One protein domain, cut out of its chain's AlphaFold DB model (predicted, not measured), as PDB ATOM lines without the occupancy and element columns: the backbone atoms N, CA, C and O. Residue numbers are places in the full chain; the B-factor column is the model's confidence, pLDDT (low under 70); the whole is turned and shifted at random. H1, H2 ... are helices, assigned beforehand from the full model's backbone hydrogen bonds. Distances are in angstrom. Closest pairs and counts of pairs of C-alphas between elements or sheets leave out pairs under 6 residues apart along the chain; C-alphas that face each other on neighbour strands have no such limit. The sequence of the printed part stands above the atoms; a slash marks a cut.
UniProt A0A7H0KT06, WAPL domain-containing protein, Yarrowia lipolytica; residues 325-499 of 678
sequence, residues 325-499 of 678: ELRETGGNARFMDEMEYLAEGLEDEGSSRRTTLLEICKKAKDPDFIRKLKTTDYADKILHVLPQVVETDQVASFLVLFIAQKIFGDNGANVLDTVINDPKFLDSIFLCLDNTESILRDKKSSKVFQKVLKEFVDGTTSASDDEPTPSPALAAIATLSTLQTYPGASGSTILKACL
ATOM      1  N   GLU A 325     -48.050  14.892 -36.697       89.69
ATOM      2  CA  GLU A 325     -46.661  14.604 -36.283       89.69
ATOM      3  C   GLU A 325     -45.841  15.874 -36.034       89.69
ATOM      4  O   GLU A 325     -45.025  15.916 -35.117       89.69
ATOM      5  N   LEU A 326     -46.053  16.940 -36.811       90.50
ATOM      6  CA  LEU A 326     -45.398  18.234 -36.588       90.50
ATOM      7  C   LEU A 326     -45.844  18.894 -35.272       90.50
ATOM      8  O   LEU A 326     -45.033  19.510 -34.578       90.50
ATOM      9  N   ARG A 327     -47.120  18.740 -34.892       91.62
ATOM     10  CA  ARG A 327     -47.645  19.214 -33.597       91.62
ATOM     11  C   ARG A 327     -47.155  18.355 -32.440       91.62
ATOM     12  O   ARG A 327     -46.853  18.900 -31.384       91.62
ATOM     13  N   GLU A 328     -47.056  17.047 -32.642       92.06
ATOM     14  CA  GLU A 328     -46.519  16.100 -31.668       92.06
ATOM     15  C   GLU A 328     -45.021  16.331 -31.440       92.06
ATOM     16  O   GLU A 328     -44.605  16.522 -30.303       92.06
ATOM     17  N   THR A 329     -44.235  16.482 -32.512       92.50
ATOM     18  CA  THR A 329     -42.811  16.860 -32.464       92.50
ATOM     19  C   THR A 329     -42.619  18.178 -31.705       92.50
ATOM     20  O   THR A 329     -41.802  18.250 -30.792       92.50
ATOM     21  N   GLY A 330     -43.408  19.216 -32.021       95.00
ATOM     22  CA  GLY A 330     -43.355  20.502 -31.315       95.00
ATOM     23  C   GLY A 330     -43.867  20.454 -29.867       95.00
ATOM     24  O   GLY A 330     -43.468  21.278 -29.047       95.00
ATOM     25  N   GLY A 331     -44.736  19.495 -29.538       94.38
ATOM     26  CA  GLY A 331     -45.169  19.207 -28.170       94.38
ATOM     27  C   GLY A 331     -44.125  18.431 -27.366       94.38
ATOM     28  O   GLY A 331     -44.004  18.658 -26.165       94.38
ATOM     29  N   ASN A 332     -43.355  17.558 -28.020       94.88
ATOM     30  CA  ASN A 332     -42.256  16.823 -27.407       94.88
ATOM     31  C   ASN A 332     -41.035  17.719 -27.178       94.88
ATOM     32  O   ASN A 332     -40.464  17.675 -26.099       94.88
ATOM     33  N   ALA A 333     -40.689  18.591 -28.133       96.44
ATOM     34  CA  ALA A 333     -39.622  19.581 -27.962       96.44
ATOM     35  C   ALA A 333     -39.847  20.429 -26.699       96.44
ATOM     36  O   ALA A 333     -39.020  20.416 -25.801       96.44
ATOM     37  N   ARG A 334     -41.041  21.021 -26.545       97.25
ATOM     38  CA  ARG A 334     -41.407  21.794 -25.343       97.25
ATOM     39  C   ARG A 334     -41.361  20.996 -24.042       97.25
ATOM     40  O   ARG A 334     -41.107  21.577 -22.995       97.25
ATOM     41  N   PHE A 335     -41.655  19.697 -24.099       97.44
ATOM     42  CA  PHE A 335     -41.528  18.812 -22.943       97.44
ATOM     43  C   PHE A 335     -40.053  18.558 -22.602       97.44
ATOM     44  O   PHE A 335     -39.707  18.563 -21.429       97.44
ATOM     45  N   MET A 336     -39.178  18.408 -23.602       97.94
ATOM     46  CA  MET A 336     -37.732  18.317 -23.387       97.94
ATOM     47  C   MET A 336     -37.164  19.626 -22.826       97.94
ATOM     48  O   MET A 336     -36.455  19.560 -21.830       97.94
ATOM     49  N   ASP A 337     -37.544  20.788 -23.377       98.06
ATOM     50  CA  ASP A 337     -37.153  22.114 -22.865       98.06
ATOM     51  C   ASP A 337     -37.572  22.288 -21.383       98.06
ATOM     52  O   ASP A 337     -36.814  22.777 -20.545       98.06
ATOM     53  N   GLU A 338     -38.797  21.865 -21.041       98.12
ATOM     54  CA  GLU A 338     -39.343  21.908 -19.677       98.12
ATOM     55  C   GLU A 338     -38.631  20.922 -18.735       98.12
ATOM     56  O   GLU A 338     -38.361  21.263 -17.583       98.12
ATOM     57  N   MET A 339     -38.299  19.719 -19.212       98.00
ATOM     58  CA  MET A 339     -37.573  18.717 -18.429       98.00
ATOM     59  C   MET A 339     -36.084  19.039 -18.260       98.00
ATOM     60  O   MET A 339     -35.521  18.670 -17.235       98.00
ATOM     61  N   GLU A 340     -35.461  19.747 -19.203       97.88
ATOM     62  CA  GLU A 340     -34.084  20.243 -19.093       97.88
ATOM     63  C   GLU A 340     -33.981  21.302 -17.989       97.88
ATOM     64  O   GLU A 340     -33.230  21.118 -17.034       97.88
ATOM     65  N   TYR A 341     -34.847  22.323 -18.022       98.00
ATOM     66  CA  TYR A 341     -34.960  23.324 -16.950       98.00
ATOM     67  C   TYR A 341     -35.276  22.699 -15.576       98.00
ATOM     68  O   TYR A 341     -34.739  23.108 -14.544       98.00
ATOM     69  N   LEU A 342     -36.136  21.674 -15.538       98.00
ATOM     70  CA  LEU A 342     -36.390  20.927 -14.304       98.00
ATOM     71  C   LEU A 342     -35.198  20.063 -13.873       98.00
ATOM     72  O   LEU A 342     -35.061  19.828 -12.680       98.00
ATOM     73  N   ALA A 343     -34.343  19.595 -14.780       97.25
ATOM     74  CA  ALA A 343     -33.147  18.835 -14.424       97.25
ATOM     75  C   ALA A 343     -32.045  19.733 -13.846       97.25
ATOM     76  O   ALA A 343     -31.487  19.381 -12.809       97.25
ATOM     77  N   GLU A 344     -31.805  20.917 -14.427       97.44
ATOM     78  CA  GLU A 344     -30.918  21.944 -13.847       97.44
ATOM     79  C   GLU A 344     -31.311  22.236 -12.386       97.44
ATOM     80  O   GLU A 344     -30.485  22.208 -11.471       97.44
ATOM     81  N   GLY A 345     -32.614  22.412 -12.137       97.25
ATOM     82  CA  GLY A 345     -33.172  22.644 -10.804       97.25
ATOM     83  C   GLY A 345     -33.090  21.462  -9.822       97.25
ATOM     84  O   GLY A 345     -33.559  21.614  -8.688       97.25
ATOM     85  N   LEU A 346     -32.560  20.298 -10.221       97.38
ATOM     86  CA  LEU A 346     -32.272  19.157  -9.339       97.38
ATOM     87  C   LEU A 346     -30.799  19.077  -8.929       97.38
ATOM     88  O   LEU A 346     -30.518  18.545  -7.855       97.38
ATOM     89  N   GLU A 347     -29.877  19.592  -9.746       95.56
ATOM     90  CA  GLU A 347     -28.441  19.607  -9.431       95.56
ATOM     91  C   GLU A 347     -28.162  20.519  -8.226       95.56
ATOM     92  O   GLU A 347     -27.457  20.136  -7.291       95.56
ATOM     93  N   ASP A 348     -28.835  21.670  -8.195       94.38
ATOM     94  CA  ASP A 348     -28.935  22.609  -7.074       94.38
ATOM     95  C   ASP A 348     -29.263  21.905  -5.735       94.38
ATOM     96  O   ASP A 348     -30.011  20.927  -5.710       94.38
ATOM     97  N   GLU A 349     -28.769  22.394  -4.591       94.19
ATOM     98  CA  GLU A 349     -29.058  21.805  -3.267       94.19
ATOM     99  C   GLU A 349     -30.206  22.505  -2.506       94.19
ATOM    100  O   GLU A 349     -30.541  23.674  -2.709       94.19
ATOM    101  N   GLY A 350     -30.821  21.784  -1.559       94.19
ATOM    102  CA  GLY A 350     -31.746  22.362  -0.582       94.19
ATOM    103  C   GLY A 350     -33.041  22.933  -1.175       94.19
ATOM    104  O   GLY A 350     -33.888  22.201  -1.688       94.19
ATOM    105  N   SER A 351     -33.272  24.242  -1.015       96.12
ATOM    106  CA  SER A 351     -34.582  24.857  -1.284       96.12
ATOM    107  C   SER A 351     -34.987  24.880  -2.758       96.12
ATOM    108  O   SER A 351     -36.187  24.805  -3.037       96.12
ATOM    109  N   SER A 352     -34.028  24.958  -3.682       96.88
ATOM    110  CA  SER A 352     -34.301  24.861  -5.119       96.88
ATOM    111  C   SER A 352     -34.764  23.448  -5.460       96.88
ATOM    112  O   SER A 352     -35.928  23.280  -5.811       96.88
ATOM    113  N   ARG A 353     -33.932  22.429  -5.180       97.69
ATOM    114  CA  ARG A 353     -34.237  20.994  -5.355       97.69
ATOM    115  C   ARG A 353     -35.618  20.614  -4.830       97.69
ATOM    116  O   ARG A 353     -36.408  20.006  -5.543       97.69
ATOM    117  N   ARG A 354     -35.955  21.032  -3.603       97.88
ATOM    118  CA  ARG A 354     -37.285  20.830  -2.995       97.88
ATOM    119  C   ARG A 354     -38.422  21.445  -3.815       97.88
ATOM    120  O   ARG A 354     -39.478  20.832  -3.946       97.88
ATOM    121  N   THR A 355     -38.228  22.655  -4.335       98.25
ATOM    122  CA  THR A 355     -39.224  23.377  -5.142       98.25
ATOM    123  C   THR A 355     -39.406  22.709  -6.504       98.25
ATOM    124  O   THR A 355     -40.543  22.433  -6.886       98.25
ATOM    125  N   THR A 356     -38.304  22.362  -7.168       98.50
ATOM    126  CA  THR A 356     -38.262  21.621  -8.436       98.50
ATOM    127  C   THR A 356     -38.941  20.258  -8.315       98.50
ATOM    128  O   THR A 356     -39.871  19.957  -9.060       98.50
ATOM    129  N   LEU A 357     -38.570  19.461  -7.307       98.50
ATOM    130  CA  LEU A 357     -39.195  18.168  -7.013       98.50
ATOM    131  C   LEU A 357     -40.693  18.302  -6.719       98.50
ATOM    132  O   LEU A 357     -41.475  17.473  -7.177       98.50
ATOM    133  N   LEU A 358     -41.122  19.343  -5.997       98.38
ATOM    134  CA  LEU A 358     -42.543  19.591  -5.728       98.38
ATOM    135  C   LEU A 358     -43.312  20.038  -6.985       98.38
ATOM    136  O   LEU A 358     -44.514  19.790  -7.087       98.38
ATOM    137  N   GLU A 359     -42.652  20.674  -7.953       98.44
ATOM    138  CA  GLU A 359     -43.228  20.935  -9.272       98.44
ATOM    139  C   GLU A 359     -43.327  19.652 -10.112       98.44
ATOM    140  O   GLU A 359     -44.419  19.353 -10.604       98.44
ATOM    141  N   ILE A 360     -42.271  18.834 -10.183       98.38
ATOM    142  CA  ILE A 360     -42.314  17.518 -10.844       98.38
ATOM    143  C   ILE A 360     -43.419  16.652 -10.222       98.38
ATOM    144  O   ILE A 360     -44.241  16.109 -10.950       98.38
ATOM    145  N   CYS A 361     -43.541  16.606  -8.890       98.31
ATOM    146  CA  CYS A 361     -44.616  15.894  -8.186       98.31
ATOM    147  C   CYS A 361     -46.029  16.355  -8.584       98.31
ATOM    148  O   CYS A 361     -46.957  15.547  -8.606       98.31
ATOM    149  N   LYS A 362     -46.223  17.646  -8.892       98.12
ATOM    150  CA  LYS A 362     -47.514  18.162  -9.381       98.12
ATOM    151  C   LYS A 362     -47.781  17.728 -10.818       98.12
ATOM    152  O   LYS A 362     -48.901  17.307 -11.097       98.12
ATOM    153  N   LYS A 363     -46.779  17.802 -11.703       98.00
ATOM    154  CA  LYS A 363     -46.899  17.332 -13.093       98.00
ATOM    155  C   LYS A 363     -47.098  15.808 -13.147       98.00
ATOM    156  O   LYS A 363     -47.957  15.337 -13.875       98.00
ATOM    157  N   ALA A 364     -46.451  15.056 -12.256       97.19
ATOM    158  CA  ALA A 364     -46.606  13.612 -12.035       97.19
ATOM    159  C   ALA A 364     -48.007  13.157 -11.557       97.19
ATOM    160  O   ALA A 364     -48.231  11.959 -11.375       97.19
ATOM    161  N   LYS A 365     -48.963  14.076 -11.345       96.06
ATOM    162  CA  LYS A 365     -50.390  13.727 -11.210       96.06
ATOM    163  C   LYS A 365     -51.071  13.491 -12.568       96.06
ATOM    164  O   LYS A 365     -52.147  12.899 -12.590       96.06
ATOM    165  N   ASP A 366     -50.464  13.933 -13.669       96.81
ATOM    166  CA  ASP A 366     -50.896  13.666 -15.041       96.81
ATOM    167  C   ASP A 366     -50.223  12.377 -15.572       96.81
ATOM    168  O   ASP A 366     -48.989  12.317 -15.648       96.81
ATOM    169  N   PRO A 367     -50.987  11.332 -15.951       95.50
ATOM    170  CA  PRO A 367     -50.415  10.115 -16.522       95.50
ATOM    171  C   PRO A 367     -49.745  10.346 -17.887       95.50
ATOM    172  O   PRO A 367     -48.847   9.588 -18.250       95.50
ATOM    173  N   ASP A 368     -50.121  11.381 -18.645       95.44
ATOM    174  CA  ASP A 368     -49.472  11.698 -19.923       95.44
ATOM    175  C   ASP A 368     -48.100  12.359 -19.718       95.44
ATOM    176  O   ASP A 368     -47.203  12.175 -20.543       95.44
ATOM    177  N   PHE A 369     -47.894  13.059 -18.595       96.94
ATOM    178  CA  PHE A 369     -46.571  13.528 -18.172       96.94
ATOM    179  C   PHE A 369     -45.673  12.352 -17.765       96.94
ATOM    180  O   PHE A 369     -44.545  12.256 -18.245       96.94
ATOM    181  N   ILE A 370     -46.178  11.417 -16.946       96.62
ATOM    182  CA  ILE A 370     -45.430  10.212 -16.541       96.62
ATOM    183  C   ILE A 370     -45.018   9.371 -17.753       96.62
ATOM    184  O   ILE A 370     -43.855   8.978 -17.858       96.62
ATOM    185  N   ARG A 371     -45.930   9.140 -18.703       94.38
ATOM    186  CA  ARG A 371     -45.643   8.332 -19.896       94.38
ATOM    187  C   ARG A 371     -44.557   8.944 -20.782       94.38
ATOM    188  O   ARG A 371     -43.733   8.206 -21.307       94.38
ATOM    189  N   LYS A 372     -44.521  10.277 -20.908       94.94
ATOM    190  CA  LYS A 372     -43.438  10.992 -21.605       94.94
ATOM    191  C   LYS A 372     -42.129  10.950 -20.825       94.94
ATOM    192  O   LYS A 372     -41.091  10.663 -21.412       94.94
ATOM    193  N   LEU A 373     -42.177  11.158 -19.508       95.81
ATOM    194  CA  LEU A 373     -41.001  11.082 -18.641       95.81
ATOM    195  C   LEU A 373     -40.318   9.709 -18.758       95.81
ATOM    196  O   LEU A 373     -39.104   9.652 -18.920       95.81
ATOM    197  N   LYS A 374     -41.100   8.619 -18.802       93.62
ATOM    198  CA  LYS A 374     -40.618   7.248 -19.054       93.62
ATOM    199  C   LYS A 374     -39.928   7.024 -20.403       93.62
ATOM    200  O   LYS A 374     -39.211   6.039 -20.544       93.62
ATOM    201  N   THR A 375     -40.153   7.888 -21.390       93.06
ATOM    202  CA  THR A 375     -39.479   7.829 -22.700       93.06
ATOM    203  C   THR A 375     -38.223   8.704 -22.767       93.06
ATOM    204  O   THR A 375     -37.719   8.961 -23.856       93.06
ATOM    205  N   THR A 376     -37.724   9.178 -21.617       93.44
ATOM    206  CA  THR A 376     -36.560  10.067 -21.519       93.44
ATOM    207  C   THR A 376     -35.657   9.703 -20.342       93.44
ATOM    208  O   THR A 376     -36.141   9.397 -19.253       93.44
ATOM    209  N   ASP A 377     -34.351   9.887 -20.521       93.50
ATOM    210  CA  ASP A 377     -33.305   9.672 -19.507       93.50
ATOM    211  C   ASP A 377     -33.485  10.548 -18.242       93.50
ATOM    212  O   ASP A 377     -32.825  10.359 -17.219       93.50
ATOM    213  N   TYR A 378     -34.391  11.534 -18.281       95.69
ATOM    214  CA  TYR A 378     -34.759  12.343 -17.121       95.69
ATOM    215  C   TYR A 378     -35.449  11.542 -16.013       95.69
ATOM    216  O   TYR A 378     -35.320  11.920 -14.849       95.69
ATOM    217  N   ALA A 379     -36.137  10.437 -16.334       95.00
ATOM    218  CA  ALA A 379     -36.661   9.530 -15.313       95.00
ATOM    219  C   ALA A 379     -35.517   9.017 -14.422       95.00
ATOM    220  O   ALA A 379     -35.556   9.175 -13.201       95.00
ATOM    221  N   ASP A 380     -34.456   8.510 -15.048       93.44
ATOM    222  CA  ASP A 380     -33.284   7.962 -14.372       93.44
ATOM    223  C   ASP A 380     -32.553   9.036 -13.564       93.44
ATOM    224  O   ASP A 380     -32.240   8.813 -12.393       93.44
ATOM    225  N   LYS A 381     -32.346  10.229 -14.147       94.94
ATOM    226  CA  LYS A 381     -31.739  11.378 -13.449       94.94
ATOM    227  C   LYS A 381     -32.492  11.742 -12.165       94.94
ATOM    228  O   LYS A 381     -31.849  12.010 -11.155       94.94
ATOM    229  N   ILE A 382     -33.831  11.720 -12.172       96.62
ATOM    230  CA  ILE A 382     -34.647  11.997 -10.975       96.62
ATOM    231  C   ILE A 382     -34.458  10.909  -9.911       96.62
ATOM    232  O   ILE A 382     -34.314  11.234  -8.732       96.62
ATOM    233  N   LEU A 383     -34.435   9.628 -10.296       95.75
ATOM    234  CA  LEU A 383     -34.241   8.528  -9.342       95.75
ATOM    235  C   LEU A 383     -32.839   8.570  -8.705       95.75
ATOM    236  O   LEU A 383     -32.718   8.418  -7.488       95.75
ATOM    237  N   HIS A 384     -31.805   8.918  -9.479       95.69
ATOM    238  CA  HIS A 384     -30.430   9.132  -9.001       95.69
ATOM    239  C   HIS A 384     -30.275  10.301  -8.001       95.69
ATOM    240  O   HIS A 384     -29.207  10.450  -7.399       95.69
ATOM    241  N   VAL A 385     -31.312  11.118  -7.768       97.06
ATOM    242  CA  VAL A 385     -31.324  12.101  -6.669       97.06
ATOM    243  C   VAL A 385     -31.515  11.419  -5.310       97.06
ATOM    244  O   VAL A 385     -30.958  11.905  -4.324       97.06
ATOM    245  N   LEU A 386     -32.249  10.297  -5.217       97.25
ATOM    246  CA  LEU A 386     -32.616   9.687  -3.926       97.25
ATOM    247  C   LEU A 386     -31.399   9.356  -3.032       97.25
ATOM    248  O   LEU A 386     -31.417   9.784  -1.874       97.25
ATOM    249  N   PRO A 387     -30.316   8.717  -3.529       96.88
ATOM    250  CA  PRO A 387     -29.130   8.434  -2.712       96.88
ATOM    251  C   PRO A 387     -28.380   9.683  -2.228       96.88
ATOM    252  O   PRO A 387     -27.588   9.601  -1.297       96.88
ATOM    253  N   GLN A 388     -28.628  10.848  -2.835       96.69
ATOM    254  CA  GLN A 388     -28.016  12.124  -2.447       96.69
ATOM    255  C   GLN A 388     -28.811  12.842  -1.344       96.69
ATOM    256  O   GLN A 388     -28.263  13.675  -0.620       96.69
ATOM    257  N   VAL A 389     -30.117  12.560  -1.234       97.19
ATOM    258  CA  VAL A 389     -31.035  13.267  -0.322       97.19
ATOM    259  C   VAL A 389     -31.495  12.439   0.877       97.19
ATOM    260  O   VAL A 389     -31.943  13.029   1.857       97.19
ATOM    261  N   VAL A 390     -31.354  11.110   0.844       96.88
ATOM    262  CA  VAL A 390     -31.881  10.198   1.880       96.88
ATOM    263  C   VAL A 390     -31.390  10.498   3.305       96.88
ATOM    264  O   VAL A 390     -32.181  10.441   4.248       96.88
ATOM    265  N   GLU A 391     -30.125  10.889   3.475       95.50
ATOM    266  CA  GLU A 391     -29.561  11.256   4.788       95.50
ATOM    267  C   GLU A 391     -29.690  12.756   5.117       95.50
ATOM    268  O   GLU A 391     -29.664  13.154   6.282       95.50
ATOM    269  N   THR A 392     -29.816  13.615   4.101       96.31
ATOM    270  CA  THR A 392     -29.673  15.078   4.235       96.31
ATOM    271  C   THR A 392     -31.012  15.820   4.247       96.31
ATOM    272  O   THR A 392     -31.161  16.849   4.924       96.31
ATOM    273  N   ASP A 393     -32.005  15.300   3.522       97.00
ATOM    274  CA  ASP A 393     -33.276  15.956   3.247       97.00
ATOM    275  C   ASP A 393     -34.450  14.968   3.087       97.00
ATOM    276  O   ASP A 393     -34.825  14.548   1.988       97.00
ATOM    277  N   GLN A 394     -35.120  14.691   4.209       97.06
ATOM    278  CA  GLN A 394     -36.392  13.959   4.274       97.06
ATOM    279  C   GLN A 394     -37.462  14.496   3.299       97.06
ATOM    280  O   GLN A 394     -38.254  13.725   2.762       97.06
ATOM    281  N   VAL A 395     -37.518  15.812   3.059       97.69
ATOM    282  CA  VAL A 395     -38.565  16.415   2.222       97.69
ATOM    283  C   VAL A 395     -38.309  16.109   0.750       97.69
ATOM    284  O   VAL A 395     -39.222  15.670   0.056       97.69
ATOM    285  N   ALA A 396     -37.069  16.279   0.281       97.81
ATOM    286  CA  ALA A 396     -36.685  15.864  -1.065       97.81
ATOM    287  C   ALA A 396     -36.830  14.342  -1.244       97.81
ATOM    288  O   ALA A 396     -37.386  13.907  -2.249       97.81
ATOM    289  N   SER A 397     -36.436  13.548  -0.244       98.00
ATOM    290  CA  SER A 397     -36.568  12.083  -0.254       98.00
ATOM    291  C   SER A 397     -38.012  11.624  -0.470       98.00
ATOM    292  O   SER A 397     -38.281  10.827  -1.365       98.00
ATOM    293  N   PHE A 398     -38.967  12.183   0.285       98.06
ATOM    294  CA  PHE A 398     -40.397  11.913   0.097       98.06
ATOM    295  C   PHE A 398     -40.885  12.272  -1.315       98.06
ATOM    296  O   PHE A 398     -41.669  11.527  -1.899       98.06
ATOM    297  N   LEU A 399     -40.431  13.399  -1.872       98.19
ATOM    298  CA  LEU A 399     -40.853  13.849  -3.200       98.19
ATOM    299  C   LEU A 399     -40.273  12.960  -4.315       98.19
ATOM    300  O   LEU A 399     -41.012  12.581  -5.220       98.19
ATOM    301  N   VAL A 400     -38.999  12.555  -4.230       97.94
ATOM    302  CA  VAL A 400     -38.407  11.593  -5.182       97.94
ATOM    303  C   VAL A 400     -39.117  10.240  -5.095       97.94
ATOM    304  O   VAL A 400     -39.469   9.681  -6.130       97.94
ATOM    305  N   LEU A 401     -39.413   9.743  -3.888       97.50
ATOM    306  CA  LEU A 401     -40.184   8.509  -3.696       97.50
ATOM    307  C   LEU A 401     -41.609   8.610  -4.262       97.50
ATOM    308  O   LEU A 401     -42.070   7.682  -4.916       97.50
ATOM    309  N   PHE A 402     -42.298   9.744  -4.098       97.44
ATOM    310  CA  PHE A 402     -43.605   9.951  -4.731       97.44
ATOM    311  C   PHE A 402     -43.511   9.898  -6.266       97.44
ATOM    312  O   PHE A 402     -44.366   9.294  -6.914       97.44
ATOM    313  N   ILE A 403     -42.471  10.492  -6.863       97.12
ATOM    314  CA  ILE A 403     -42.246  10.424  -8.315       97.12
ATOM    315  C   ILE A 403     -41.931   8.982  -8.738       97.12
ATOM    316  O   ILE A 403     -42.533   8.493  -9.692       97.12
ATOM    317  N   ALA A 404     -41.079   8.272  -7.995       96.00
ATOM    318  CA  ALA A 404     -40.764   6.862  -8.222       96.00
ATOM    319  C   ALA A 404     -42.022   5.976  -8.174       96.00
ATOM    320  O   ALA A 404     -42.266   5.211  -9.101       96.00
ATOM    321  N   GLN A 405     -42.888   6.154  -7.171       95.25
ATOM    322  CA  GLN A 405     -44.181   5.471  -7.077       95.25
ATOM    323  C   GLN A 405     -45.063   5.718  -8.319       95.25
ATOM    324  O   GLN A 405     -45.723   4.801  -8.808       95.25
ATOM    325  N   LYS A 406     -45.090   6.950  -8.851       95.62
ATOM    326  CA  LYS A 406     -45.841   7.272 -10.079       95.62
ATOM    327  C   LYS A 406     -45.208   6.685 -11.334       95.62
ATOM    328  O   LYS A 406     -45.941   6.259 -12.219       95.62
ATOM    329  N   ILE A 407     -43.882   6.602 -11.385       94.31
ATOM    330  CA  ILE A 407     -43.151   5.901 -12.441       94.31
ATOM    331  C   ILE A 407     -43.466   4.395 -12.382       94.31
ATOM    332  O   ILE A 407     -43.837   3.826 -13.401       94.31
ATOM    333  N   PHE A 408     -43.393   3.726 -11.230       91.94
ATOM    334  CA  PHE A 408     -43.627   2.273 -11.159       91.94
ATOM    335  C   PHE A 408     -45.104   1.883 -11.318       91.94
ATOM    336  O   PHE A 408     -45.388   0.803 -11.820       91.94
ATOM    337  N   GLY A 409     -46.042   2.769 -10.967       91.12
ATOM    338  CA  GLY A 409     -47.483   2.536 -11.122       91.12
ATOM    339  C   GLY A 409     -48.041   2.617 -12.555       91.12
ATOM    340  O   GLY A 409     -49.206   2.274 -12.747       91.12
ATOM    341  N   ASP A 410     -47.262   3.068 -13.547       84.31
ATOM    342  CA  ASP A 410     -47.617   2.982 -14.976       84.31
ATOM    343  C   ASP A 410     -46.761   1.897 -15.655       84.31
ATOM    344  O   ASP A 410     -45.539   1.881 -15.512       84.31
ATOM    345  N   ASN A 411     -47.372   0.987 -16.415       79.25
ATOM    346  CA  ASN A 411     -46.815  -0.335 -16.762       79.25
ATOM    347  C   ASN A 411     -45.738  -0.340 -17.883       79.25
ATOM    348  O   ASN A 411     -45.591  -1.321 -18.612       79.25
ATOM    349  N   GLY A 412     -45.002   0.762 -18.064       74.00
ATOM    350  CA  GLY A 412     -43.920   0.894 -19.054       74.00
ATOM    351  C   GLY A 412     -42.569   0.350 -18.565       74.00
ATOM    352  O   GLY A 412     -42.001   0.900 -17.619       74.00
ATOM    353  N   ALA A 413     -42.047  -0.682 -19.238       70.31
ATOM    354  CA  ALA A 413     -40.905  -1.497 -18.793       70.31
ATOM    355  C   ALA A 413     -39.584  -0.739 -18.587       70.31
ATOM    356  O   ALA A 413     -38.888  -1.008 -17.616       70.31
ATOM    357  N   ASN A 414     -39.261   0.215 -19.460       78.31
ATOM    358  CA  ASN A 414     -37.897   0.725 -19.654       78.31
ATOM    359  C   ASN A 414     -37.211   1.253 -18.376       78.31
ATOM    360  O   ASN A 414     -36.015   1.065 -18.206       78.31
ATOM    361  N   VAL A 415     -37.959   1.896 -17.470       78.31
ATOM    362  CA  VAL A 415     -37.395   2.489 -16.236       78.31
ATOM    363  C   VAL A 415     -37.186   1.444 -15.127       78.31
ATOM    364  O   VAL A 415     -36.527   1.718 -14.127       78.31
ATOM    365  N   LEU A 416     -37.728   0.230 -15.283       79.06
ATOM    366  CA  LEU A 416     -37.433  -0.864 -14.364       79.06
ATOM    367  C   LEU A 416     -35.954  -1.242 -14.471       79.06
ATOM    368  O   LEU A 416     -35.297  -1.341 -13.444       79.06
ATOM    369  N   ASP A 417     -35.416  -1.365 -15.686       83.00
ATOM    370  CA  ASP A 417     -34.030  -1.787 -15.914       83.00
ATOM    371  C   ASP A 417     -33.017  -0.841 -15.246       83.00
ATOM    372  O   ASP A 417     -32.041  -1.307 -14.659       83.00
ATOM    373  N   THR A 418     -33.265   0.472 -15.221       80.31
ATOM    374  CA  THR A 418     -32.444   1.427 -14.454       80.31
ATOM    375  C   THR A 418     -32.442   1.105 -12.958       80.31
ATOM    376  O   THR A 418     -31.389   1.096 -12.325       80.31
ATOM    377  N   VAL A 419     -33.611   0.790 -12.389       83.00
ATOM    378  CA  VAL A 419     -33.761   0.418 -10.973       83.00
ATOM    379  C   VAL A 419     -33.083  -0.915 -10.664       83.00
ATOM    380  O   VAL A 419     -32.504  -1.047  -9.594       83.00
ATOM    381  N   ILE A 420     -33.096  -1.884 -11.586       81.38
ATOM    382  CA  ILE A 420     -32.340  -3.142 -11.438       81.38
ATOM    383  C   ILE A 420     -30.836  -2.861 -11.345       81.38
ATOM    384  O   ILE A 420     -30.133  -3.481 -10.548       81.38
ATOM    385  N   ASN A 421     -30.346  -1.942 -12.180       86.00
ATOM    386  CA  ASN A 421     -28.921  -1.689 -12.354       86.00
ATOM    387  C   ASN A 421     -28.323  -0.692 -11.339       86.00
ATOM    388  O   ASN A 421     -27.105  -0.707 -11.161       86.00
ATOM    389  N   ASP A 422     -29.127   0.125 -10.639       90.44
ATOM    390  CA  ASP A 422     -28.664   0.914  -9.482       90.44
ATOM    391  C   ASP A 422     -29.128   0.335  -8.127       90.44
ATOM    392  O   ASP A 422     -30.178   0.724  -7.602       90.44
ATOM    393  N   PRO A 423     -28.317  -0.520  -7.469       88.75
ATOM    394  CA  PRO A 423     -28.626  -0.997  -6.124       88.75
ATOM    395  C   PRO A 423     -28.649   0.130  -5.076       88.75
ATOM    396  O   PRO A 423     -29.309  -0.022  -4.047       88.75
ATOM    397  N   LYS A 424     -27.994   1.281  -5.313       92.69
ATOM    398  CA  LYS A 424     -27.963   2.392  -4.344       92.69
ATOM    399  C   LYS A 424     -29.323   3.058  -4.216       92.69
ATOM    400  O   LYS A 424     -29.703   3.446  -3.110       92.69
ATOM    401  N   PHE A 425     -30.064   3.191  -5.315       93.38
ATOM    402  CA  PHE A 425     -31.442   3.670  -5.294       93.38
ATOM    403  C   PHE A 425     -32.306   2.802  -4.366       93.38
ATOM    404  O   PHE A 425     -32.972   3.331  -3.477       93.38
ATOM    405  N   LEU A 426     -32.219   1.476  -4.493       91.50
ATOM    406  CA  LEU A 426     -32.964   0.521  -3.666       91.50
ATOM    407  C   LEU A 426     -32.518   0.542  -2.197       91.50
ATOM    408  O   LEU A 426     -33.368   0.658  -1.312       91.50
ATOM    409  N   ASP A 427     -31.210   0.532  -1.923       93.00
ATOM    410  CA  ASP A 427     -30.658   0.725  -0.571       93.00
ATOM    411  C   ASP A 427     -31.181   2.018   0.079       93.00
ATOM    412  O   ASP A 427     -31.474   2.040   1.279       93.00
ATOM    413  N   SER A 428     -31.354   3.076  -0.719       95.62
ATOM    414  CA  SER A 428     -31.894   4.367  -0.280       95.62
ATOM    415  C   SER A 428     -33.398   4.319  -0.000       95.62
ATOM    416  O   SER A 428     -33.855   4.973   0.935       95.62
ATOM    417  N   ILE A 429     -34.181   3.502  -0.719       95.50
ATOM    418  CA  ILE A 429     -35.579   3.223  -0.340       95.50
ATOM    419  C   ILE A 429     -35.622   2.559   1.046       95.50
ATOM    420  O   ILE A 429     -36.413   2.978   1.892       95.50
ATOM    421  N   PHE A 430     -34.747   1.585   1.324       93.06
ATOM    422  CA  PHE A 430     -34.695   0.943   2.645       93.06
ATOM    423  C   PHE A 430     -34.195   1.884   3.753       93.06
ATOM    424  O   PHE A 430     -34.709   1.815   4.866       93.06
ATOM    425  N   LEU A 431     -33.260   2.798   3.470       94.69
ATOM    426  CA  LEU A 431     -32.845   3.854   4.412       94.69
ATOM    427  C   LEU A 431     -33.954   4.897   4.670       94.69
ATOM    428  O   LEU A 431     -34.046   5.461   5.761       94.69
ATOM    429  N   CYS A 432     -34.856   5.128   3.712       96.38
ATOM    430  CA  CYS A 432     -36.035   5.969   3.932       96.38
ATOM    431  C   CYS A 432     -37.049   5.365   4.921       96.38
ATOM    432  O   CYS A 432     -37.844   6.126   5.469       96.38
ATOM    433  N   LEU A 433     -37.019   4.054   5.202       94.56
ATOM    434  CA  LEU A 433     -37.920   3.418   6.178       94.56
ATOM    435  C   LEU A 433     -37.651   3.876   7.620       94.56
ATOM    436  O   LEU A 433     -38.593   4.072   8.385       94.56
ATOM    437  N   ASP A 434     -36.391   4.126   7.986       93.19
ATOM    438  CA  ASP A 434     -36.044   4.651   9.315       93.19
ATOM    439  C   ASP A 434     -36.575   6.091   9.520       93.19
ATOM    440  O   ASP A 434     -36.906   6.510  10.635       93.19
ATOM    441  N   ASN A 435     -36.749   6.846   8.426       94.31
ATOM    442  CA  ASN A 435     -37.278   8.209   8.416       94.31
ATOM    443  C   ASN A 435     -38.815   8.241   8.568       94.31
ATOM    444  O   ASN A 435     -39.565   8.557   7.642       94.31
ATOM    445  N   THR A 436     -39.290   7.955   9.784       92.69
ATOM    446  CA  THR A 436     -40.724   8.004  10.146       92.69
ATOM    447  C   THR A 436     -41.240   9.396  10.535       92.69
ATOM    448  O   THR A 436     -42.431   9.563  10.805       92.69
ATOM    449  N   GLU A 437     -40.384  10.423  10.542       94.06
ATOM    450  CA  GLU A 437     -40.795  11.803  10.812       94.06
ATOM    451  C   GLU A 437     -41.681  12.379   9.697       94.06
ATOM    452  O   GLU A 437     -41.481  12.123   8.509       94.06
ATOM    453  N   SER A 438     -42.668  13.199  10.076       94.94
ATOM    454  CA  SER A 438     -43.565  13.798   9.088       94.94
ATOM    455  C   SER A 438     -42.968  15.046   8.436       94.94
ATOM    456  O   SER A 438     -42.664  16.025   9.122       94.94
ATOM    457  N   ILE A 439     -42.923  15.058   7.101       96.56
ATOM    458  CA  ILE A 439     -42.355  16.142   6.277       96.56
ATOM    459  C   ILE A 439     -42.992  17.514   6.548       96.56
ATOM    460  O   ILE A 439     -42.337  18.547   6.426       96.56
ATOM    461  N   LEU A 440     -44.260  17.541   6.979       96.00
ATOM    462  CA  LEU A 440     -44.985  18.771   7.318       96.00
ATOM    463  C   LEU A 440     -44.464  19.442   8.604       96.00
ATOM    464  O   LEU A 440     -44.879  20.557   8.925       96.00
ATOM    465  N   ARG A 441     -43.560  18.785   9.344       95.25
ATOM    466  CA  ARG A 441     -42.884  19.324  10.533       95.25
ATOM    467  C   ARG A 441     -41.520  19.952  10.225       95.25
ATOM    468  O   ARG A 441     -40.915  20.502  11.147       95.25
ATOM    469  N   ASP A 442     -41.037  19.908   8.977       94.94
ATOM    470  CA  ASP A 442     -39.732  20.471   8.619       94.94
ATOM    471  C   ASP A 442     -39.670  21.989   8.856       94.94
ATOM    472  O   ASP A 442     -40.275  22.793   8.143       94.94
ATOM    473  N   LYS A 443     -38.867  22.381   9.849       95.06
ATOM    474  CA  LYS A 443     -38.632  23.776  10.244       95.06
ATOM    475  C   LYS A 443     -37.633  24.505   9.334       95.06
ATOM    476  O   LYS A 443     -37.529  25.723   9.454       95.06
ATOM    477  N   LYS A 444     -36.899  23.795   8.463       94.81
ATOM    478  CA  LYS A 444     -35.942  24.384   7.506       94.81
ATOM    479  C   LYS A 444     -36.660  25.006   6.297       94.81
ATOM    480  O   LYS A 444     -36.189  25.995   5.745       94.81
ATOM    481  N   SER A 445     -37.803  24.446   5.893       95.38
ATOM    482  CA  SER A 445     -38.613  24.933   4.767       95.38
ATOM    483  C   SER A 445     -39.218  26.324   4.989       95.38
ATOM    484  O   SER A 445     -39.641  26.680   6.089       95.38
ATOM    485  N   SER A 446     -39.355  27.098   3.906       97.31
ATOM    486  CA  SER A 446     -40.064  28.383   3.949       97.31
ATOM    487  C   SER A 446     -41.568  28.182   4.182       97.31
ATOM    488  O   SER A 446     -42.156  27.207   3.714       97.31
ATOM    489  N   LYS A 447     -42.236  29.134   4.848       97.31
ATOM    490  CA  LYS A 447     -43.690  29.058   5.119       97.31
ATOM    491  C   LYS A 447     -44.545  28.983   3.847       97.31
ATOM    492  O   LYS A 447     -45.629  28.406   3.870       97.31
ATOM    493  N   VAL A 448     -44.066  29.567   2.746       97.75
ATOM    494  CA  VAL A 448     -44.733  29.488   1.436       97.75
ATOM    495  C   VAL A 448     -44.611  28.072   0.882       97.75
ATOM    496  O   VAL A 448     -45.621  27.481   0.512       97.75
ATOM    497  N   PHE A 449     -43.405  27.494   0.910       97.38
ATOM    498  CA  PHE A 449     -43.182  26.113   0.493       97.38
ATOM    499  C   PHE A 449     -43.969  25.122   1.364       97.38
ATOM    500  O   PHE A 449     -44.678  24.287   0.819       97.38
ATOM    501  N   GLN A 450     -43.953  25.264   2.696       97.38
ATOM    502  CA  GLN A 450     -44.751  24.440   3.621       97.38
ATOM    503  C   GLN A 450     -46.251  24.460   3.281       97.38
ATOM    504  O   GLN A 450     -46.893  23.412   3.288       97.38
ATOM    505  N   LYS A 451     -46.815  25.633   2.953       97.56
ATOM    506  CA  LYS A 451     -48.224  25.761   2.547       97.56
ATOM    507  C   LYS A 451     -48.504  25.013   1.242       97.56
ATOM    508  O   LYS A 451     -49.469  24.263   1.179       97.56
ATOM    509  N   VAL A 452     -47.647  25.181   0.234       98.00
ATOM    510  CA  VAL A 452     -47.804  24.542  -1.086       98.00
ATOM    511  C   VAL A 452     -47.531  23.031  -1.031       98.00
ATOM    512  O   VAL A 452     -48.185  22.272  -1.740       98.00
ATOM    513  N   LEU A 453     -46.617  22.577  -0.166       97.50
ATOM    514  CA  LEU A 453     -46.393  21.162   0.135       97.50
ATOM    515  C   LEU A 453     -47.616  20.561   0.834       97.50
ATOM    516  O   LEU A 453     -48.056  19.487   0.442       97.50
ATOM    517  N   LYS A 454     -48.207  21.258   1.816       96.38
ATOM    518  CA  LYS A 454     -49.444  20.796   2.456       96.38
ATOM    519  C   LYS A 454     -50.597  20.724   1.454       96.38
ATOM    520  O   LYS A 454     -51.239  19.693   1.375       96.38
ATOM    521  N   GLU A 455     -50.811  21.755   0.637       96.75
ATOM    522  CA  GLU A 455     -51.828  21.744  -0.431       96.75
ATOM    523  C   GLU A 455     -51.603  20.622  -1.458       96.75
ATOM    524  O   GLU A 455     -52.560  20.054  -1.984       96.75
ATOM    525  N   PHE A 456     -50.344  20.271  -1.734       96.94
ATOM    526  CA  PHE A 456     -50.011  19.117  -2.562       96.94
ATOM    527  C   PHE A 456     -50.375  17.791  -1.876       96.94
ATOM    528  O   PHE A 456     -51.039  16.974  -2.521       96.94
ATOM    529  N   VAL A 457     -49.971  17.608  -0.608       95.88
ATOM    530  CA  VAL A 457     -50.228  16.405   0.203       95.88
ATOM    531  C   VAL A 457     -51.722  16.207   0.424       95.88
ATOM    532  O   VAL A 457     -52.225  15.156   0.045       95.88
ATOM    533  N   ASP A 458     -52.425  17.219   0.943       94.19
ATOM    534  CA  ASP A 458     -53.878  17.225   1.177       94.19
ATOM    535  C   ASP A 458     -54.659  16.874  -0.114       94.19
ATOM    536  O   ASP A 458     -55.772  16.362  -0.056       94.19
ATOM    537  N   GLY A 459     -54.073  17.148  -1.289       94.44
ATOM    538  CA  GLY A 459     -54.575  16.772  -2.615       94.44
ATOM    539  C   GLY A 459     -53.953  15.498  -3.215       94.44
ATOM    540  O   GLY A 459     -53.949  15.348  -4.440       94.44
ATOM    541  N   THR A 460     -53.355  14.625  -2.401       92.00
ATOM    542  CA  THR A 460     -52.886  13.264  -2.754       92.00
ATOM    543  C   THR A 460     -53.395  12.216  -1.770       92.00
ATOM    544  O   THR A 460     -53.804  11.145  -2.207       92.00
ATOM    545  N   THR A 461     -53.404  12.541  -0.476       87.12
ATOM    546  CA  THR A 461     -54.106  11.800   0.574       87.12
ATOM    547  C   THR A 461     -55.608  11.871   0.327       87.12
ATOM    548  O   THR A 461     -56.126  12.935  -0.027       87.12
ATOM    549  N   SER A 462     -56.335  10.780   0.547       79.75
ATOM    550  CA  SER A 462     -57.791  10.860   0.650       79.75
ATOM    551  C   SER A 462     -58.166  11.579   1.951       79.75
ATOM    552  O   SER A 462     -57.451  11.501   2.948       79.75
ATOM    553  N   ALA A 463     -59.280  12.312   1.967       69.50
ATOM    554  CA  ALA A 463     -59.650  13.163   3.102       69.50
ATOM    555  C   ALA A 463     -60.262  12.383   4.293       69.50
ATOM    556  O   ALA A 463     -61.264  12.814   4.859       69.50
ATOM    557  N   SER A 464     -59.697  11.224   4.655       77.69
ATOM    558  CA  SER A 464     -60.031  10.522   5.901       77.69
ATOM    559  C   SER A 464     -59.171  11.059   7.046       77.69
ATOM    560  O   SER A 464     -57.949  11.098   6.902       77.69
ATOM    561  N   ASP A 465     -59.779  11.395   8.185       75.75
ATOM    562  CA  ASP A 465     -59.064  11.928   9.357       75.75
ATOM    563  C   ASP A 465     -57.978  10.971   9.899       75.75
ATOM    564  O   ASP A 465     -56.995  11.417  10.488       75.75
ATOM    565  N   ASP A 466     -58.109   9.665   9.633       79.25
ATOM    566  CA  ASP A 466     -57.159   8.612  10.014       79.25
ATOM    567  C   ASP A 466     -56.052   8.343   8.964       79.25
ATOM    568  O   ASP A 466     -55.536   7.223   8.891       79.25
ATOM    569  N   GLU A 467     -55.722   9.253   8.039       81.25
ATOM    570  CA  GLU A 467     -54.568   9.033   7.140       81.25
ATOM    571  C   GLU A 467     -53.216   9.134   7.877       81.25
ATOM    572  O   GLU A 467     -53.023  10.014   8.721       81.25
ATOM    573  N   PRO A 468     -52.255   8.232   7.584       85.38
ATOM    574  CA  PRO A 468     -50.940   8.256   8.214       85.38
ATOM    575  C   PRO A 468     -50.198   9.540   7.833       85.38
ATOM    576  O   PRO A 468     -50.212   9.967   6.679       85.38
ATOM    577  N   THR A 469     -49.518  10.164   8.798       91.19
ATOM    578  CA  THR A 469     -48.827  11.433   8.540       91.19
ATOM    579  C   THR A 469     -47.752  11.258   7.461       91.19
ATOM    580  O   THR A 469     -46.943  10.337   7.587       91.19
ATOM    581  N   PRO A 470     -47.674  12.145   6.452       94.94
ATOM    582  CA  PRO A 470     -46.775  11.983   5.309       94.94
ATOM    583  C   PRO A 470     -45.314  11.970   5.769       94.94
ATOM    584  O   PRO A 470     -44.846  12.955   6.347       94.94
ATOM    585  N   SER A 471     -44.612  10.869   5.514       95.75
ATOM    586  CA  SER A 471     -43.214  10.625   5.891       95.75
ATOM    587  C   SER A 471     -42.463   9.915   4.754       95.75
ATOM    588  O   SER A 471     -43.103   9.239   3.939       95.75
ATOM    589  N   PRO A 472     -41.123  10.026   4.677       96.81
ATOM    590  CA  PRO A 472     -40.319   9.252   3.729       96.81
ATOM    591  C   PRO A 472     -40.558   7.745   3.844       96.81
ATOM    592  O   PRO A 472     -40.701   7.089   2.818       96.81
ATOM    593  N   ALA A 473     -40.710   7.215   5.062       94.88
ATOM    594  CA  ALA A 473     -41.014   5.803   5.289       94.88
ATOM    595  C   ALA A 473     -42.328   5.359   4.623       94.88
ATOM    596  O   ALA A 473     -42.360   4.338   3.939       94.88
ATOM    597  N   LEU A 474     -43.400   6.153   4.746       93.62
ATOM    598  CA  LEU A 474     -44.679   5.860   4.089       93.62
ATOM    599  C   LEU A 474     -44.535   5.840   2.559       93.62
ATOM    600  O   LEU A 474     -45.032   4.926   1.901       93.62
ATOM    601  N   ALA A 475     -43.829   6.826   1.997       95.88
ATOM    602  CA  ALA A 475     -43.568   6.890   0.560       95.88
ATOM    603  C   ALA A 475     -42.668   5.735   0.084       95.88
ATOM    604  O   ALA A 475     -42.878   5.211  -1.008       95.88
ATOM    605  N   ALA A 476     -41.718   5.285   0.909       95.69
ATOM    606  CA  ALA A 476     -40.844   4.155   0.615       95.69
ATOM    607  C   ALA A 476     -41.629   2.840   0.521       95.69
ATOM    608  O   ALA A 476     -41.524   2.163  -0.497       95.69
ATOM    609  N   ILE A 477     -42.492   2.513   1.495       92.88
ATOM    610  CA  ILE A 477     -43.339   1.305   1.405       92.88
ATOM    611  C   ILE A 477     -44.292   1.401   0.208       92.88
ATOM    612  O   ILE A 477     -44.479   0.427  -0.511       92.88
ATOM    613  N   ALA A 478     -44.879   2.575  -0.048       93.06
ATOM    614  CA  ALA A 478     -45.767   2.769  -1.194       93.06
ATOM    615  C   ALA A 478     -45.032   2.592  -2.544       93.06
ATOM    616  O   ALA A 478     -45.600   2.067  -3.505       93.06
ATOM    617  N   THR A 479     -43.752   2.970  -2.602       93.81
ATOM    618  CA  THR A 479     -42.855   2.731  -3.746       93.81
ATOM    619  C   THR A 479     -42.518   1.241  -3.883       93.81
ATOM    620  O   THR A 479     -42.674   0.678  -4.961       93.81
ATOM    621  N   LEU A 480     -42.144   0.568  -2.789       92.38
ATOM    622  CA  LEU A 480     -41.892  -0.881  -2.768       92.38
ATOM    623  C   LEU A 480     -43.131  -1.692  -3.176       92.38
ATOM    624  O   LEU A 480     -43.019  -2.636  -3.951       92.38
ATOM    625  N   SER A 481     -44.317  -1.295  -2.712       90.00
ATOM    626  CA  SER A 481     -45.591  -1.938  -3.047       90.00
ATOM    627  C   SER A 481     -45.975  -1.731  -4.520       90.00
ATOM    628  O   SER A 481     -46.449  -2.664  -5.165       90.00
ATOM    629  N   THR A 482     -45.694  -0.557  -5.102       90.25
ATOM    630  CA  THR A 482     -45.877  -0.361  -6.556       90.25
ATOM    631  C   THR A 482     -44.876  -1.166  -7.389       90.25
ATOM    632  O   THR A 482     -45.271  -1.751  -8.396       90.25
ATOM    633  N   LEU A 483     -43.623  -1.288  -6.935       89.94
ATOM    634  CA  LEU A 483     -42.599  -2.144  -7.552       89.94
ATOM    635  C   LEU A 483     -42.956  -3.645  -7.457       89.94
ATOM    636  O   LEU A 483     -42.722  -4.398  -8.397       89.94
ATOM    637  N   GLN A 484     -43.594  -4.064  -6.361       86.50
ATOM    638  CA  GLN A 484     -44.188  -5.395  -6.165       86.50
ATOM    639  C   GLN A 484     -45.333  -5.671  -7.150       86.50
ATOM    640  O   GLN A 484     -45.409  -6.760  -7.711       86.50
ATOM    641  N   THR A 485     -46.226  -4.700  -7.377       86.12
ATOM    642  CA  THR A 485     -47.330  -4.842  -8.345       86.12
ATOM    643  C   THR A 485     -46.892  -4.737  -9.808       86.12
ATOM    644  O   THR A 485     -47.731  -4.865 -10.701       86.12
ATOM    645  N   TYR A 486     -45.607  -4.486 -10.071       85.81
ATOM    646  CA  TYR A 486     -45.106  -4.255 -11.417       85.81
ATOM    647  C   TYR A 486     -45.268  -5.512 -12.301       85.81
ATOM    648  O   TYR A 486     -44.785  -6.584 -11.929       85.81
ATOM    649  N   PRO A 487     -45.930  -5.428 -13.473       79.75
ATOM    650  CA  PRO A 487     -46.294  -6.611 -14.248       79.75
ATOM    651  C   PRO A 487     -45.083  -7.286 -14.906       79.75
ATOM    652  O   PRO A 487     -44.523  -6.797 -15.887       79.75
ATOM    653  N   GLY A 488     -44.732  -8.463 -14.394       75.69
ATOM    654  CA  GLY A 488     -43.706  -9.354 -14.937       75.69
ATOM    655  C   GLY A 488     -43.026 -10.157 -13.831       75.69
ATOM    656  O   GLY A 488     -43.093  -9.785 -12.662       75.69
ATOM    657  N   ALA A 489     -42.329 -11.241 -14.188       61.41
ATOM    658  CA  ALA A 489     -41.514 -11.992 -13.224       61.41
ATOM    659  C   ALA A 489     -40.426 -11.110 -12.573       61.41
ATOM    660  O   ALA A 489     -40.048 -11.330 -11.427       61.41
ATOM    661  N   SER A 490     -39.988 -10.063 -13.280       72.50
ATOM    662  CA  SER A 490     -38.990  -9.105 -12.821       72.50
ATOM    663  C   SER A 490     -39.329  -8.494 -11.458       72.50
ATOM    664  O   SER A 490     -38.473  -8.508 -10.586       72.50
ATOM    665  N   GLY A 491     -40.555  -8.006 -11.217       77.44
ATOM    666  CA  GLY A 491     -40.883  -7.267  -9.982       77.44
ATOM    667  C   GLY A 491     -40.579  -8.045  -8.692       77.44
ATOM    668  O   GLY A 491     -39.979  -7.505  -7.759       77.44
ATOM    669  N   SER A 492     -40.906  -9.343  -8.661       77.44
ATOM    670  CA  SER A 492     -40.611 -10.217  -7.519       77.44
ATOM    671  C   SER A 492     -39.151 -10.655  -7.468       77.44
ATOM    672  O   SER A 492     -38.562 -10.652  -6.388       77.44
ATOM    673  N   THR A 493     -38.536 -10.978  -8.611       82.62
ATOM    674  CA  THR A 493     -37.112 -11.343  -8.683       82.62
ATOM    675  C   THR A 493     -36.212 -10.195  -8.224       82.62
ATOM    676  O   THR A 493     -35.286 -10.421  -7.451       82.62
ATOM    677  N   ILE A 494     -36.522  -8.961  -8.634       82.19
ATOM    678  CA  ILE A 494     -35.813  -7.742  -8.231       82.19
ATOM    679  C   ILE A 494     -35.948  -7.551  -6.730       82.19
ATOM    680  O   ILE A 494     -34.936  -7.505  -6.041       82.19
ATOM    681  N   LEU A 495     -37.172  -7.499  -6.194       83.75
ATOM    682  CA  LEU A 495     -37.364  -7.300  -4.759       83.75
ATOM    683  C   LEU A 495     -36.664  -8.394  -3.940       83.75
ATOM    684  O   LEU A 495     -35.915  -8.052  -3.029       83.75
ATOM    685  N   LYS A 496     -36.779  -9.677  -4.309       82.94
ATOM    686  CA  LYS A 496     -36.049 -10.766  -3.631       82.94
ATOM    687  C   LYS A 496     -34.517 -10.626  -3.739       82.94
ATOM    688  O   LYS A 496     -33.831 -10.949  -2.775       82.94
ATOM    689  N   ALA A 497     -33.971 -10.081  -4.829       80.75
ATOM    690  CA  ALA A 497     -32.538  -9.774  -4.953       80.75
ATOM    691  C   ALA A 497     -32.095  -8.524  -4.155       80.75
ATOM    692  O   ALA A 497     -30.959  -8.459  -3.686       80.75
ATOM    693  N   CYS A 498     -32.982  -7.540  -3.978       77.81
ATOM    694  CA  CYS A 498     -32.713  -6.276  -3.276       77.81
ATOM    695  C   CYS A 498     -32.879  -6.388  -1.752       77.81
ATOM    696  O   CYS A 498     -32.258  -5.641  -0.991       77.81
ATOM    697  N   LEU A 499     -33.677  -7.359  -1.301       80.75
ATOM    698  CA  LEU A 499     -33.861  -7.757   0.097       80.75
ATOM    699  C   LEU A 499     -32.658  -8.570   0.619       80.75
ATOM    700  O   LEU A 499     -32.804  -9.583   1.299       80.75
TER     701      LEU A 499
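Overview. This is residues 325 to 499 of the 678 residues of the protein "WAPL domain-containing protein" of Yarrowia lipolytica (UniProt A0A7H0KT06). The core is H6, with H2 along one side of it and H10 along the other, the three running the same way in a row; H1 folds with H2 into a hairpin at one end of this row, and H11 lies at the other end, past H10. The short helices H4 and H5 pack on another side of H6, and residues 325 to 331 of H1 and the loop residues 462 to 467 stick out of the body. The printed part has 175 residues with eleven named helices, H1 to H11 in chain order, and no named strand: its class is all helix. It is compact, with a radius of gyration of the C-alphas of 15.9 A, and spans 47 by 39 by 32 A.

Arrangement. Start with H1, residues 325 to 347: its residues 342 to 347 alone touch H2, residues 351 to 363, in a helical hairpin at a shallow tilt of 30 degrees, the closest C-alphas being those of Leu 346 and Arg 353, 4.8 A apart. H3, residues 367 to 373, touches no helix but is near H1. Next look at the hub, H6, residues 394 to 408, which touches H2 at a shallow tilt of 27 degrees, the same way, closest at C-alphas 354 and 396, 5.4 A. H4, residues 378 to 383, touches H6 at C-alphas 383 and 400, 6.6 A; H5, residues 386 to 389, touches it at C-alphas 389 and 397, 5.7 A. H7, residues 414 to 421, only just touches H4, with 3 pairs of C-alphas within 8 A, closest at 380 and 418, 6.6 A. H10, residues 472 to 484, touches H6 at a shallow tilt of 15 degrees, the same way, closest at C-alphas 398 and 472, 4.5 A. H8, residues 423 to 434, touches H10 with its residues 429 to 434 alone, closest at C-alphas 433 and 473, 4.0 A. H9, residues 447 to 458, only just touches H2, with 3 pairs within 8 A, closest at C-alphas 358 and 453, 7.2 A. H11, residues 489 to 498, forms a helical hairpin with H10, closest at C-alphas 484 and 491, 5.4 A. Every O i to N i+4 pair is within hydrogen-bond range in H2, H3, H4, H6, H9, H10 and H11, against 18 of 19 in H1, 2 of 4 in H7 and 6 of 8 in H8; H5 is too short for such a pair.

Along the chain. Find C-alpha 325 at (-46.661, 14.604, -36.283); from there H1 runs 32.8 A to C-alpha 347. H6 begins at (-36.392, 13.959, 4.274) and is 20.7 A long; H2 measures 18.6 A, H10 18.1 A and H8 18.0 A. H11 ends at C-alpha 498, (-32.713, -6.276, -3.276).

Size, cuts and confidence. The C-alphas of Leu 326 and Asp 466 are the two farthest apart, at 49.0 A. The printed part has no cut; the links H8 to H9 and H9 to H10 are long, and the others are tight. Mean pLDDT of the printed part is 92.2, with residues 463 and 489 under 70.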